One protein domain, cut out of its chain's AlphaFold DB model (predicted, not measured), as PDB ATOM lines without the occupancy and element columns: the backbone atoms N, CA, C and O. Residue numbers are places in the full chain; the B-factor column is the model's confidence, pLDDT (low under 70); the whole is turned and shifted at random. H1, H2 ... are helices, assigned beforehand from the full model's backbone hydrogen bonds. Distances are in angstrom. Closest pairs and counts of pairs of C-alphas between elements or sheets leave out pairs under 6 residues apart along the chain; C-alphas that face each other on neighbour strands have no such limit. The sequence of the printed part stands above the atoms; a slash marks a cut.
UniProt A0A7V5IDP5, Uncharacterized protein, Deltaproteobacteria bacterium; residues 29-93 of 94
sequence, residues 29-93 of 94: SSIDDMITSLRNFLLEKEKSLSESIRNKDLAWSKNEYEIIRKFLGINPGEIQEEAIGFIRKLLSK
ATOM      1  N   SER A  29     -48.733  37.799 -24.271       62.78
ATOM      2  CA  SER A  29     -47.770  36.992 -25.037       62.78
ATOM      3  C   SER A  29     -46.423  37.662 -25.311       62.78
ATOM      4  O   SER A  29     -45.472  36.979 -25.669       62.78
ATOM      5  N   SER A  30     -46.280  38.982 -25.134       72.12
ATOM      6  CA  SER A  30     -45.143  39.712 -25.722       72.12
ATOM      7  C   SER A  30     -43.771  39.242 -25.228       72.12
ATOM      8  O   SER A  30     -42.825  39.252 -26.011       72.12
ATOM      9  N   ILE A  31     -43.629  38.859 -23.953       76.69
ATOM     10  CA  ILE A  31     -42.343  38.354 -23.447       76.69
ATOM     11  C   ILE A  31     -42.101  36.910 -23.883       76.69
ATOM     12  O   ILE A  31     -40.974  36.584 -24.242       76.69
ATOM     13  N   ASP A  32     -43.123  36.060 -23.878       77.62
ATOM     14  CA  ASP A  32     -42.979  34.663 -24.299       77.62
ATOM     15  C   ASP A  32     -42.700  34.569 -25.809       77.62
ATOM     16  O   ASP A  32     -41.866  33.770 -26.244       77.62
ATOM     17  N   ASP A  33     -43.283  35.474 -26.597       80.75
ATOM     18  CA  ASP A  33     -42.968  35.680 -28.008       80.75
ATOM     19  C   ASP A  33     -41.513  36.141 -28.176       80.75
ATOM     20  O   ASP A  33     -40.778  35.562 -28.974       80.75
ATOM     21  N   MET A  34     -41.041  37.108 -27.373       79.56
ATOM     22  CA  MET A  34     -39.632  37.531 -27.388       79.56
ATOM     23  C   MET A  34     -38.677  36.392 -27.018       79.56
ATOM     24  O   MET A  34     -37.632  36.258 -27.650       79.56
ATOM     25  N   ILE A  35     -39.015  35.563 -26.026       83.56
ATOM     26  CA  ILE A  35     -38.230  34.380 -25.642       83.56
ATOM     27  C   ILE A  35     -38.196  33.384 -26.805       83.56
ATOM     28  O   ILE A  35     -37.130  32.877 -27.148       83.56
ATOM     29  N   THR A  36     -39.331  33.140 -27.457       83.75
ATOM     30  CA  THR A  36     -39.430  32.216 -28.595       83.75
ATOM     31  C   THR A  36     -38.636  32.724 -29.802       83.75
ATOM     32  O   THR A  36     -37.845  31.978 -30.381       83.75
ATOM     33  N   SER A  37     -38.764  34.007 -30.149       83.50
ATOM     34  CA  SER A  37     -37.969  34.649 -31.201       83.50
ATOM     35  C   SER A  37     -36.478  34.627 -30.882       83.50
ATOM     36  O   SER A  37     -35.674  34.360 -31.768       83.50
ATOM     37  N   LEU A  38     -36.099  34.858 -29.622       84.69
ATOM     38  CA  LEU A  38     -34.711  34.785 -29.177       84.69
ATOM     39  C   LEU A  38     -34.169  33.357 -29.261       84.69
ATOM     40  O   LEU A  38     -33.052  33.162 -29.729       84.69
ATOM     41  N   ARG A  39     -34.963  32.351 -28.880       83.62
ATOM     42  CA  ARG A  39     -34.604  30.937 -29.027       83.62
ATOM     43  C   ARG A  39     -34.338  30.592 -30.490       83.62
ATOM     44  O   ARG A  39     -33.305  30.004 -30.787       83.62
ATOM     45  N   ASN A  40     -35.234  30.989 -31.389       84.44
ATOM     46  CA  ASN A  40     -35.084  30.743 -32.824       84.44
ATOM     47  C   ASN A  40     -33.867  31.480 -33.392       84.44
ATOM     48  O   ASN A  40     -33.062  30.881 -34.098       84.44
ATOM     49  N   PHE A  41     -33.664  32.740 -33.004       83.69
ATOM     50  CA  PHE A  41     -32.494  33.521 -33.395       83.69
ATOM     51  C   PHE A  41     -31.180  32.859 -32.974       83.69
ATOM     52  O   PHE A  41     -30.252  32.785 -33.772       83.69
ATOM     53  N   LEU A  42     -31.102  32.341 -31.747       80.81
ATOM     54  CA  LEU A  42     -29.918  31.641 -31.245       80.81
ATOM     55  C   LEU A  42     -29.697  30.272 -31.898       80.81
ATOM     56  O   LEU A  42     -28.566  29.797 -31.925       80.81
ATOM     57  N   LEU A  43     -30.756  29.634 -32.403       77.44
ATOM     58  CA  LEU A  43     -30.661  28.392 -33.174       77.44
ATOM     59  C   LEU A  43     -30.195  28.645 -34.618       77.44
ATOM     60  O   LEU A  43     -29.489  27.806 -35.176       77.44
ATOM     61  N   GLU A  44     -30.581  29.776 -35.215       75.88
ATOM     62  CA  GLU A  44     -30.218  30.157 -36.589       75.88
ATOM     63  C   GLU A  44     -28.852  30.858 -36.695       75.88
ATOM     64  O   GLU A  44     -28.159  30.718 -37.706       75.88
ATOM     65  N   LYS A  45     -28.439  31.619 -35.672       66.81
ATOM     66  CA  LYS A  45     -27.110  32.249 -35.606       66.81
ATOM     67  C   LYS A  45     -26.042  31.274 -35.101       66.81
ATOM     68  O   LYS A  45     -26.329  30.325 -34.387       66.81
ATOM     69  N   GLU A  46     -24.798  31.536 -35.516       57.03
ATOM     70  CA  GLU A  46     -23.593  30.713 -35.316       57.03
ATOM     71  C   GLU A  46     -23.564  29.930 -33.989       57.03
ATOM     72  O   GLU A  46     -23.750  30.503 -32.914       57.03
ATOM     73  N   LYS A  47     -23.252  28.623 -34.072       59.69
ATOM     74  CA  LYS A  47     -23.130  27.690 -32.929       59.69
ATOM     75  C   LYS A  47     -22.338  28.267 -31.748       59.69
ATOM     76  O   LYS A  47     -22.679  27.972 -30.607       59.69
ATOM     77  N   SER A  48     -21.348  29.119 -32.025       61.06
ATOM     78  CA  SER A  48     -20.506  29.800 -31.037       61.06
ATOM     79  C   SER A  48     -21.298  30.663 -30.047       61.06
ATOM     80  O   SER A  48     -21.021  30.618 -28.852       61.06
ATOM     81  N   LEU A  49     -22.311  31.399 -30.516       65.25
ATOM     82  CA  LEU A  49     -23.122  32.300 -29.689       65.25
ATOM     83  C   LEU A  49     -24.113  31.509 -28.821       65.25
ATOM     84  O   LEU A  49     -24.378  31.851 -27.674       65.25
ATOM     85  N   SER A  50     -24.633  30.399 -29.351       63.41
ATOM     86  CA  SER A  50     -25.444  29.442 -28.587       63.41
ATOM     87  C   SER A  50     -24.614  28.740 -27.500       63.41
ATOM     88  O   SER A  50     -25.091  28.550 -26.381       63.41
ATOM     89  N   GLU A  51     -23.375  28.350 -27.813       64.94
ATOM     90  CA  GLU A  51     -22.470  27.669 -26.881       64.94
ATOM     91  C   GLU A  51     -22.004  28.588 -25.745       64.94
ATOM     92  O   GLU A  51     -22.047  28.170 -24.587       64.94
ATOM     93  N   SER A  52     -21.653  29.848 -26.032       65.06
ATOM     94  CA  SER A  52     -21.264  30.823 -25.001       65.06
ATOM     95  C   SER A  52     -22.403  31.112 -24.015       65.06
ATOM     96  O   SER A  52     -22.194  31.151 -22.800       65.06
ATOM     97  N   ILE A  53     -23.638  31.221 -24.517       65.94
ATOM     98  CA  ILE A  53     -24.837  31.418 -23.690       65.94
ATOM     99  C   ILE A  53     -25.147  30.167 -22.855       65.94
ATOM    100  O   ILE A  53     -25.487  30.285 -21.675       65.94
ATOM    101  N   ARG A  54     -25.008  28.962 -23.429       64.38
ATOM    102  CA  ARG A  54     -25.260  27.688 -22.729       64.38
ATOM    103  C   ARG A  54     -24.252  27.398 -21.623       64.38
ATOM    104  O   ARG A  54     -24.649  26.883 -20.579       64.38
ATOM    105  N   ASN A  55     -22.985  27.752 -21.825       63.03
ATOM    106  CA  ASN A  55     -21.924  27.482 -20.856       63.03
ATOM    107  C   ASN A  55     -21.988  28.379 -19.610       63.03
ATOM    108  O   ASN A  55     -21.216  28.169 -18.679       63.03
ATOM    109  N   LYS A  56     -22.931  29.338 -19.543       59.44
ATOM    110  CA  LYS A  56     -23.074  30.307 -18.438       59.44
ATOM    111  C   LYS A  56     -21.767  31.038 -18.107       59.44
ATOM    112  O   LYS A  56     -21.622  31.553 -16.996       59.44
ATOM    113  N   ASP A  57     -20.838  31.116 -19.057       57.41
ATOM    114  CA  ASP A  57     -19.608  31.862 -18.863       57.41
ATOM    115  C   ASP A  57     -19.975  33.339 -18.720       57.41
ATOM    116  O   ASP A  57     -20.532  33.974 -19.617       57.41
ATOM    117  N   LEU A  58     -19.707  33.885 -17.532       53.31
ATOM    118  CA  LEU A  58     -20.057  35.256 -17.153       53.31
ATOM    119  C   LEU A  58     -19.355  36.325 -18.012       53.31
ATOM    120  O   LEU A  58     -19.700  37.504 -17.920       53.31
ATOM    121  N   ALA A  59     -18.386  35.925 -18.837       56.50
ATOM    122  CA  ALA A  59     -17.659  36.776 -19.764       56.50
ATOM    123  C   ALA A  59     -18.388  36.862 -21.113       56.50
ATOM    124  O   ALA A  59     -17.872  36.432 -22.141       56.50
ATOM    125  N   TRP A  60     -19.595  37.432 -21.124       64.81
ATOM    126  CA  TRP A  60     -20.218  37.806 -22.392       64.81
ATOM    127  C   TRP A  60     -19.384  38.878 -23.066       64.81
ATOM    128  O   TRP A  60     -19.099  39.929 -22.479       64.81
ATOM    129  N   SER A  61     -19.032  38.636 -24.322       65.06
ATOM    130  CA  SER A  61     -18.413  39.678 -25.116       65.06
ATOM    131  C   SER A  61     -19.426  40.812 -25.312       65.06
ATOM    132  O   SER A  61     -20.624  40.597 -25.520       65.06
ATOM    133  N   LYS A  62     -18.947  42.059 -25.273       69.62
ATOM    134  CA  LYS A  62     -19.764  43.249 -25.565       69.62
ATOM    135  C   LYS A  62     -20.509  43.118 -26.909       69.62
ATOM    136  O   LYS A  62     -21.625  43.613 -27.042       69.62
ATOM    137  N   ASN A  63     -19.920  42.389 -27.862       75.88
ATOM    138  CA  ASN A  63     -20.507  42.087 -29.165       75.88
ATOM    139  C   ASN A  63     -21.756  41.200 -29.086       75.88
ATOM    140  O   ASN A  63     -22.752  41.518 -29.730       75.88
ATOM    141  N   GLU A  64     -21.740  40.113 -28.312       75.88
ATOM    142  CA  GLU A  64     -22.891  39.198 -28.207       75.88
ATOM    143  C   GLU A  64     -24.112  39.901 -27.615       75.88
ATOM    144  O   GLU A  64     -25.228  39.776 -28.128       75.88
ATOM    145  N   TYR A  65     -23.885  40.718 -26.585       79.25
ATOM    146  CA  TYR A  65     -24.928  41.560 -26.018       79.25
ATOM    147  C   TYR A  65     -25.491  42.543 -27.052       79.25
ATOM    148  O   TYR A  65     -26.709  42.643 -27.198       79.25
ATOM    149  N   GLU A  66     -24.636  43.253 -27.797       79.50
ATOM    150  CA  GLU A  66     -25.093  44.196 -28.823       79.50
ATOM    151  C   GLU A  66     -25.910  43.521 -29.930       79.50
ATOM    152  O   GLU A  66     -26.891  44.102 -30.400       79.50
ATOM    153  N   ILE A  67     -25.540  42.303 -30.327       82.25
ATOM    154  CA  ILE A  67     -26.265  41.517 -31.330       82.25
ATOM    155  C   ILE A  67     -27.678  41.196 -30.833       82.25
ATOM    156  O   ILE A  67     -28.652  41.509 -31.520       82.25
ATOM    157  N   ILE A  68     -27.802  40.630 -29.628       81.88
ATOM    158  CA  ILE A  68     -29.099  40.268 -29.038       81.88
ATOM    159  C   ILE A  68     -29.956  41.516 -28.810       81.88
ATOM    160  O   ILE A  68     -31.142  41.533 -29.131       81.88
ATOM    161  N   ARG A  69     -29.346  42.589 -28.305       83.00
ATOM    162  CA  ARG A  69     -30.006  43.876 -28.078       83.00
ATOM    163  C   ARG A  69     -30.600  44.445 -29.365       83.00
ATOM    164  O   ARG A  69     -31.757  44.863 -29.358       83.00
ATOM    165  N   LYS A  70     -29.828  44.457 -30.457       81.56
ATOM    166  CA  LYS A  70     -30.297  44.922 -31.772       81.56
ATOM    167  C   LYS A  70     -31.416  44.038 -32.311       81.56
ATOM    168  O   LYS A  70     -32.399  44.576 -32.807       81.56
ATOM    169  N   PHE A  71     -31.289  42.718 -32.183       82.31
ATOM    170  CA  PHE A  71     -32.316  41.776 -32.625       82.31
ATOM    171  C   PHE A  71     -33.646  41.976 -31.885       82.31
ATOM    172  O   PHE A  71     -34.693  42.084 -32.514       82.31
ATOM    173  N   LEU A  72     -33.598  42.100 -30.558       79.56
ATOM    174  CA  LEU A  72     -34.782  42.316 -29.723       79.56
ATOM    175  C   LEU A  72     -35.339  43.746 -29.804       79.56
ATOM    176  O   LEU A  72     -36.331  44.047 -29.143       79.56
ATOM    177  N   GLY A  73     -34.694  44.646 -30.555       73.50
ATOM    178  CA  GLY A  73     -35.093  46.050 -30.642       73.50
ATOM    179  C   GLY A  73     -35.006  46.795 -29.306       73.50
ATOM    180  O   GLY A  73     -35.674  47.810 -29.121       73.50
ATOM    181  N   ILE A  74     -34.200  46.305 -28.360       79.19
ATOM    182  CA  ILE A  74     -34.057  46.928 -27.044       79.19
ATOM    183  C   ILE A  74     -33.185  48.168 -27.209       79.19
ATOM    184  O   ILE A  74     -32.000  48.082 -27.538       79.19
ATOM    185  N   ASN A  75     -33.763  49.337 -26.966       75.81
ATOM    186  CA  ASN A  75     -32.992  50.564 -26.899       75.81
ATOM    187  C   ASN A  75     -32.559  50.782 -25.444       75.81
ATOM    188  O   ASN A  75     -33.418  51.068 -24.610       75.81
ATOM    189  N   PRO A  76     -31.272  50.610 -25.093       67.88
ATOM    190  CA  PRO A  76     -30.813  51.024 -23.786       67.88
ATOM    191  C   PRO A  76     -30.945  52.541 -23.759       67.88
ATOM    192  O   PRO A  76     -30.327  53.232 -24.567       67.88
ATOM    193  N   GLY A  77     -31.799  53.040 -22.874       68.25
ATOM    194  CA  GLY A  77     -31.831  54.459 -22.563       68.25
ATOM    195  C   GLY A  77     -30.547  54.873 -21.844       68.25
ATOM    196  O   GLY A  77     -29.453  54.374 -22.113       68.25
ATOM    197  N   GLU A  78     -30.681  55.755 -20.864       59.47
ATOM    198  CA  GLU A  78     -29.543  56.234 -20.071       59.47
ATOM    199  C   GLU A  78     -28.871  55.112 -19.256       59.47
ATOM    200  O   GLU A  78     -27.672  55.170 -18.993       59.47
ATOM    201  N   ILE A  79     -29.612  54.046 -18.927       73.81
ATOM    202  CA  ILE A  79     -29.150  52.954 -18.065       73.81
ATOM    203  C   ILE A  79     -28.949  51.676 -18.890       73.81
ATOM    204  O   ILE A  79     -29.840  50.838 -19.046       73.81
ATOM    205  N   GLN A  80     -27.740  51.500 -19.429       74.88
ATOM    206  CA  GLN A  80     -27.375  50.298 -20.195       74.88
ATOM    207  C   GLN A  80     -27.471  49.011 -19.361       74.88
ATOM    208  O   GLN A  80     -27.774  47.945 -19.897       74.88
ATOM    209  N   GLU A  81     -27.243  49.113 -18.054       77.94
ATOM    210  CA  GLU A  81     -27.263  48.003 -17.098       77.94
ATOM    211  C   GLU A  81     -28.648  47.357 -16.978       77.94
ATOM    212  O   GLU A  81     -28.748  46.137 -16.846       77.94
ATOM    213  N   GLU A  82     -29.723  48.138 -17.108       77.38
ATOM    214  CA  GLU A  82     -31.094  47.624 -17.083       77.38
ATOM    215  C   GLU A  82     -31.405  46.790 -18.323       77.38
ATOM    216  O   GLU A  82     -31.977  45.704 -18.215       77.38
ATOM    217  N   ALA A  83     -30.969  47.249 -19.497       78.25
ATOM    218  CA  ALA A  83     -31.117  46.504 -20.741       78.25
ATOM    219  C   ALA A  83     -30.305  45.194 -20.716       78.25
ATOM    220  O   ALA A  83     -30.810  44.144 -21.125       78.25
ATOM    221  N   ILE A  84     -29.093  45.219 -20.145       80.81
ATOM    222  CA  ILE A  84     -28.289  44.012 -19.886       80.81
ATOM    223  C   ILE A  84     -29.022  43.075 -18.922       80.81
ATOM    224  O   ILE A  84     -29.144  41.878 -19.192       80.81
ATOM    225  N   GLY A  85     -29.542  43.603 -17.813       79.62
ATOM    226  CA  GLY A  85     -30.283  42.835 -16.817       79.62
ATOM    227  C   GLY A  85     -31.551  42.194 -17.385       79.62
ATOM    228  O   GLY A  85     -31.856  41.042 -17.073       79.62
ATOM    229  N   PHE A  86     -32.266  42.902 -18.258       80.88
ATOM    230  CA  PHE A  86     -33.452  42.388 -18.934       80.88
ATOM    231  C   PHE A  86     -33.109  41.259 -19.911       80.88
ATOM    232  O   PHE A  86     -33.716  40.191 -19.837       80.88
ATOM    233  N   ILE A  87     -32.081  41.431 -20.749       82.38
ATOM    234  CA  ILE A  87     -31.621  40.377 -21.668       82.38
ATOM    235  C   ILE A  87     -31.158  39.137 -20.894       82.38
ATOM    236  O   ILE A  87     -31.530  38.021 -21.248       82.38
ATOM    237  N   ARG A  88     -30.424  39.310 -19.789       80.81
ATOM    238  CA  ARG A  88     -30.038  38.192 -18.909       80.81
ATOM    239  C   ARG A  88     -31.252  37.450 -18.350       80.81
ATOM    240  O   ARG A  88     -31.259  36.222 -18.343       80.81
ATOM    241  N   LYS A  89     -32.290  38.174 -17.918       82.31
ATOM    242  CA  LYS A  89     -33.546  37.567 -17.447       82.31
ATOM    243  C   LYS A  89     -34.263  36.793 -18.555       82.31
ATOM    244  O   LYS A  89     -34.802  35.729 -18.267       82.31
ATOM    245  N   LEU A  90     -34.254  37.282 -19.796       81.56
ATOM    246  CA  LEU A  90     -34.817  36.553 -20.937       81.56
ATOM    247  C   LEU A  90     -34.039  35.264 -21.208       81.56
ATOM    248  O   LEU A  90     -34.643  34.200 -21.295       81.56
ATOM    249  N   LEU A  91     -32.708  35.335 -21.248       78.69
ATOM    250  CA  LEU A  91     -31.869  34.158 -21.484       78.69
ATOM    251  C   LEU A  91     -31.947  33.128 -20.354       78.69
ATOM    252  O   LEU A  91     -31.880  31.938 -20.625       78.69
ATOM    253  N   SER A  92     -32.159  33.543 -19.100       78.94
ATOM    254  CA  SER A  92     -32.369  32.597 -17.991       78.94
ATOM    255  C   SER A  92     -33.664  31.780 -18.089       78.94
ATOM    256  O   SER A  92     -33.830  30.824 -17.336       78.94
ATOM    257  N   LYS A  93     -34.590  32.183 -18.968       77.06
ATOM    258  CA  LYS A  93     -35.879  31.518 -19.200       77.06
ATOM    259  C   LYS A  93     -35.910  30.683 -20.486       77.06
ATOM    260  O   LYS A  93     -36.937  30.066 -20.759       77.06
TER     261      LYS A  93
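Overview. This is residues 29 to 93 of the 94 residues of an uncharacterized protein of Deltaproteobacteria bacterium (UniProt A0A7V5IDP5). Look for four helices gathered at large angles round a small common middle: H3 and H4 cross near their middles at about a right angle, while H1 turns through a tight link into the short H2 to make a corner beside that cross. The last turn of H4 comes close to both H1 and H2, but the contacts between the corner and the cross are few; residues 43 to 48 at the bend and residues 77 to 82, of which 80 to 82 belong to H4, stick out. The printed part has 65 residues with four named helices, in the order H1, H2, H3, H4, and no named strand, an all helix class. It is compact, with a radius of gyration of the C-alphas of 11.3 A, and spans 31 by 29 by 18 A.

Arrangement. Start with H1, residues 30 to 44, and go on to H2, residues 47 to 54: they only just touch, with 3 pairs of C-alphas within 8 A, and only at the corner by their link. H1 touches H2 with residues 42 to 43 alone, and the closest C-alphas of the two helices, those of Leu 42 and Ser 50, are 5.6 A apart. The two helices stand at a steep tilt of 46 degrees, opposite ways. Next find H3, residues 62 to 71, which is close to H2 but not clearly touching, with the C-alphas of Leu 49 and Glu 64 closest at 7.1 A. H3 is also close to H1 but not clearly touching; their closest C-alphas, those of Leu 38 and Ile 68, are 7.8 A apart. H4, residues 80 to 91, touches H3 with its residues 83 to 87 alone, about perpendicular at 74 degrees; the closest C-alphas are those of Tyr 65 and Ile 84, 7.4 A apart. Further along H4, the C-alphas of Ile 35 and Leu 90 are the closest of H1 and H4, at 6.2 A, close but not clearly touching. In H1, H2, H3 and H4 every O i to N i+4 pair is within hydrogen-bond range.

Along the chain. Find C-alpha 30 at (-45.143, 39.712, -25.722); from there H1 runs 20.8 A to C-alpha 44. H2 covers 10.4 A from Lys 47 to Arg 54. H3 begins at C-alpha 62, at (-19.764, 43.249, -25.565), and runs 14.5 A to Phe 71. H4 runs 16.8 A from Gln 80 to C-alpha 91 at (-31.869, 34.158, -21.484).

Size, cuts and confidence. The C-alphas farthest apart are those of Lys 47 and Glu 78, 32.0 A. The printed part has no cut, and no link is long: H1 to H2 is tight, H2 to H3 and H3 to H4 are short. Look in the B-factor column for the pLDDT, whose mean over the printed part is 73.9; it is under 70 at residue 29, residues 45 to 62 and residues 76 to 78.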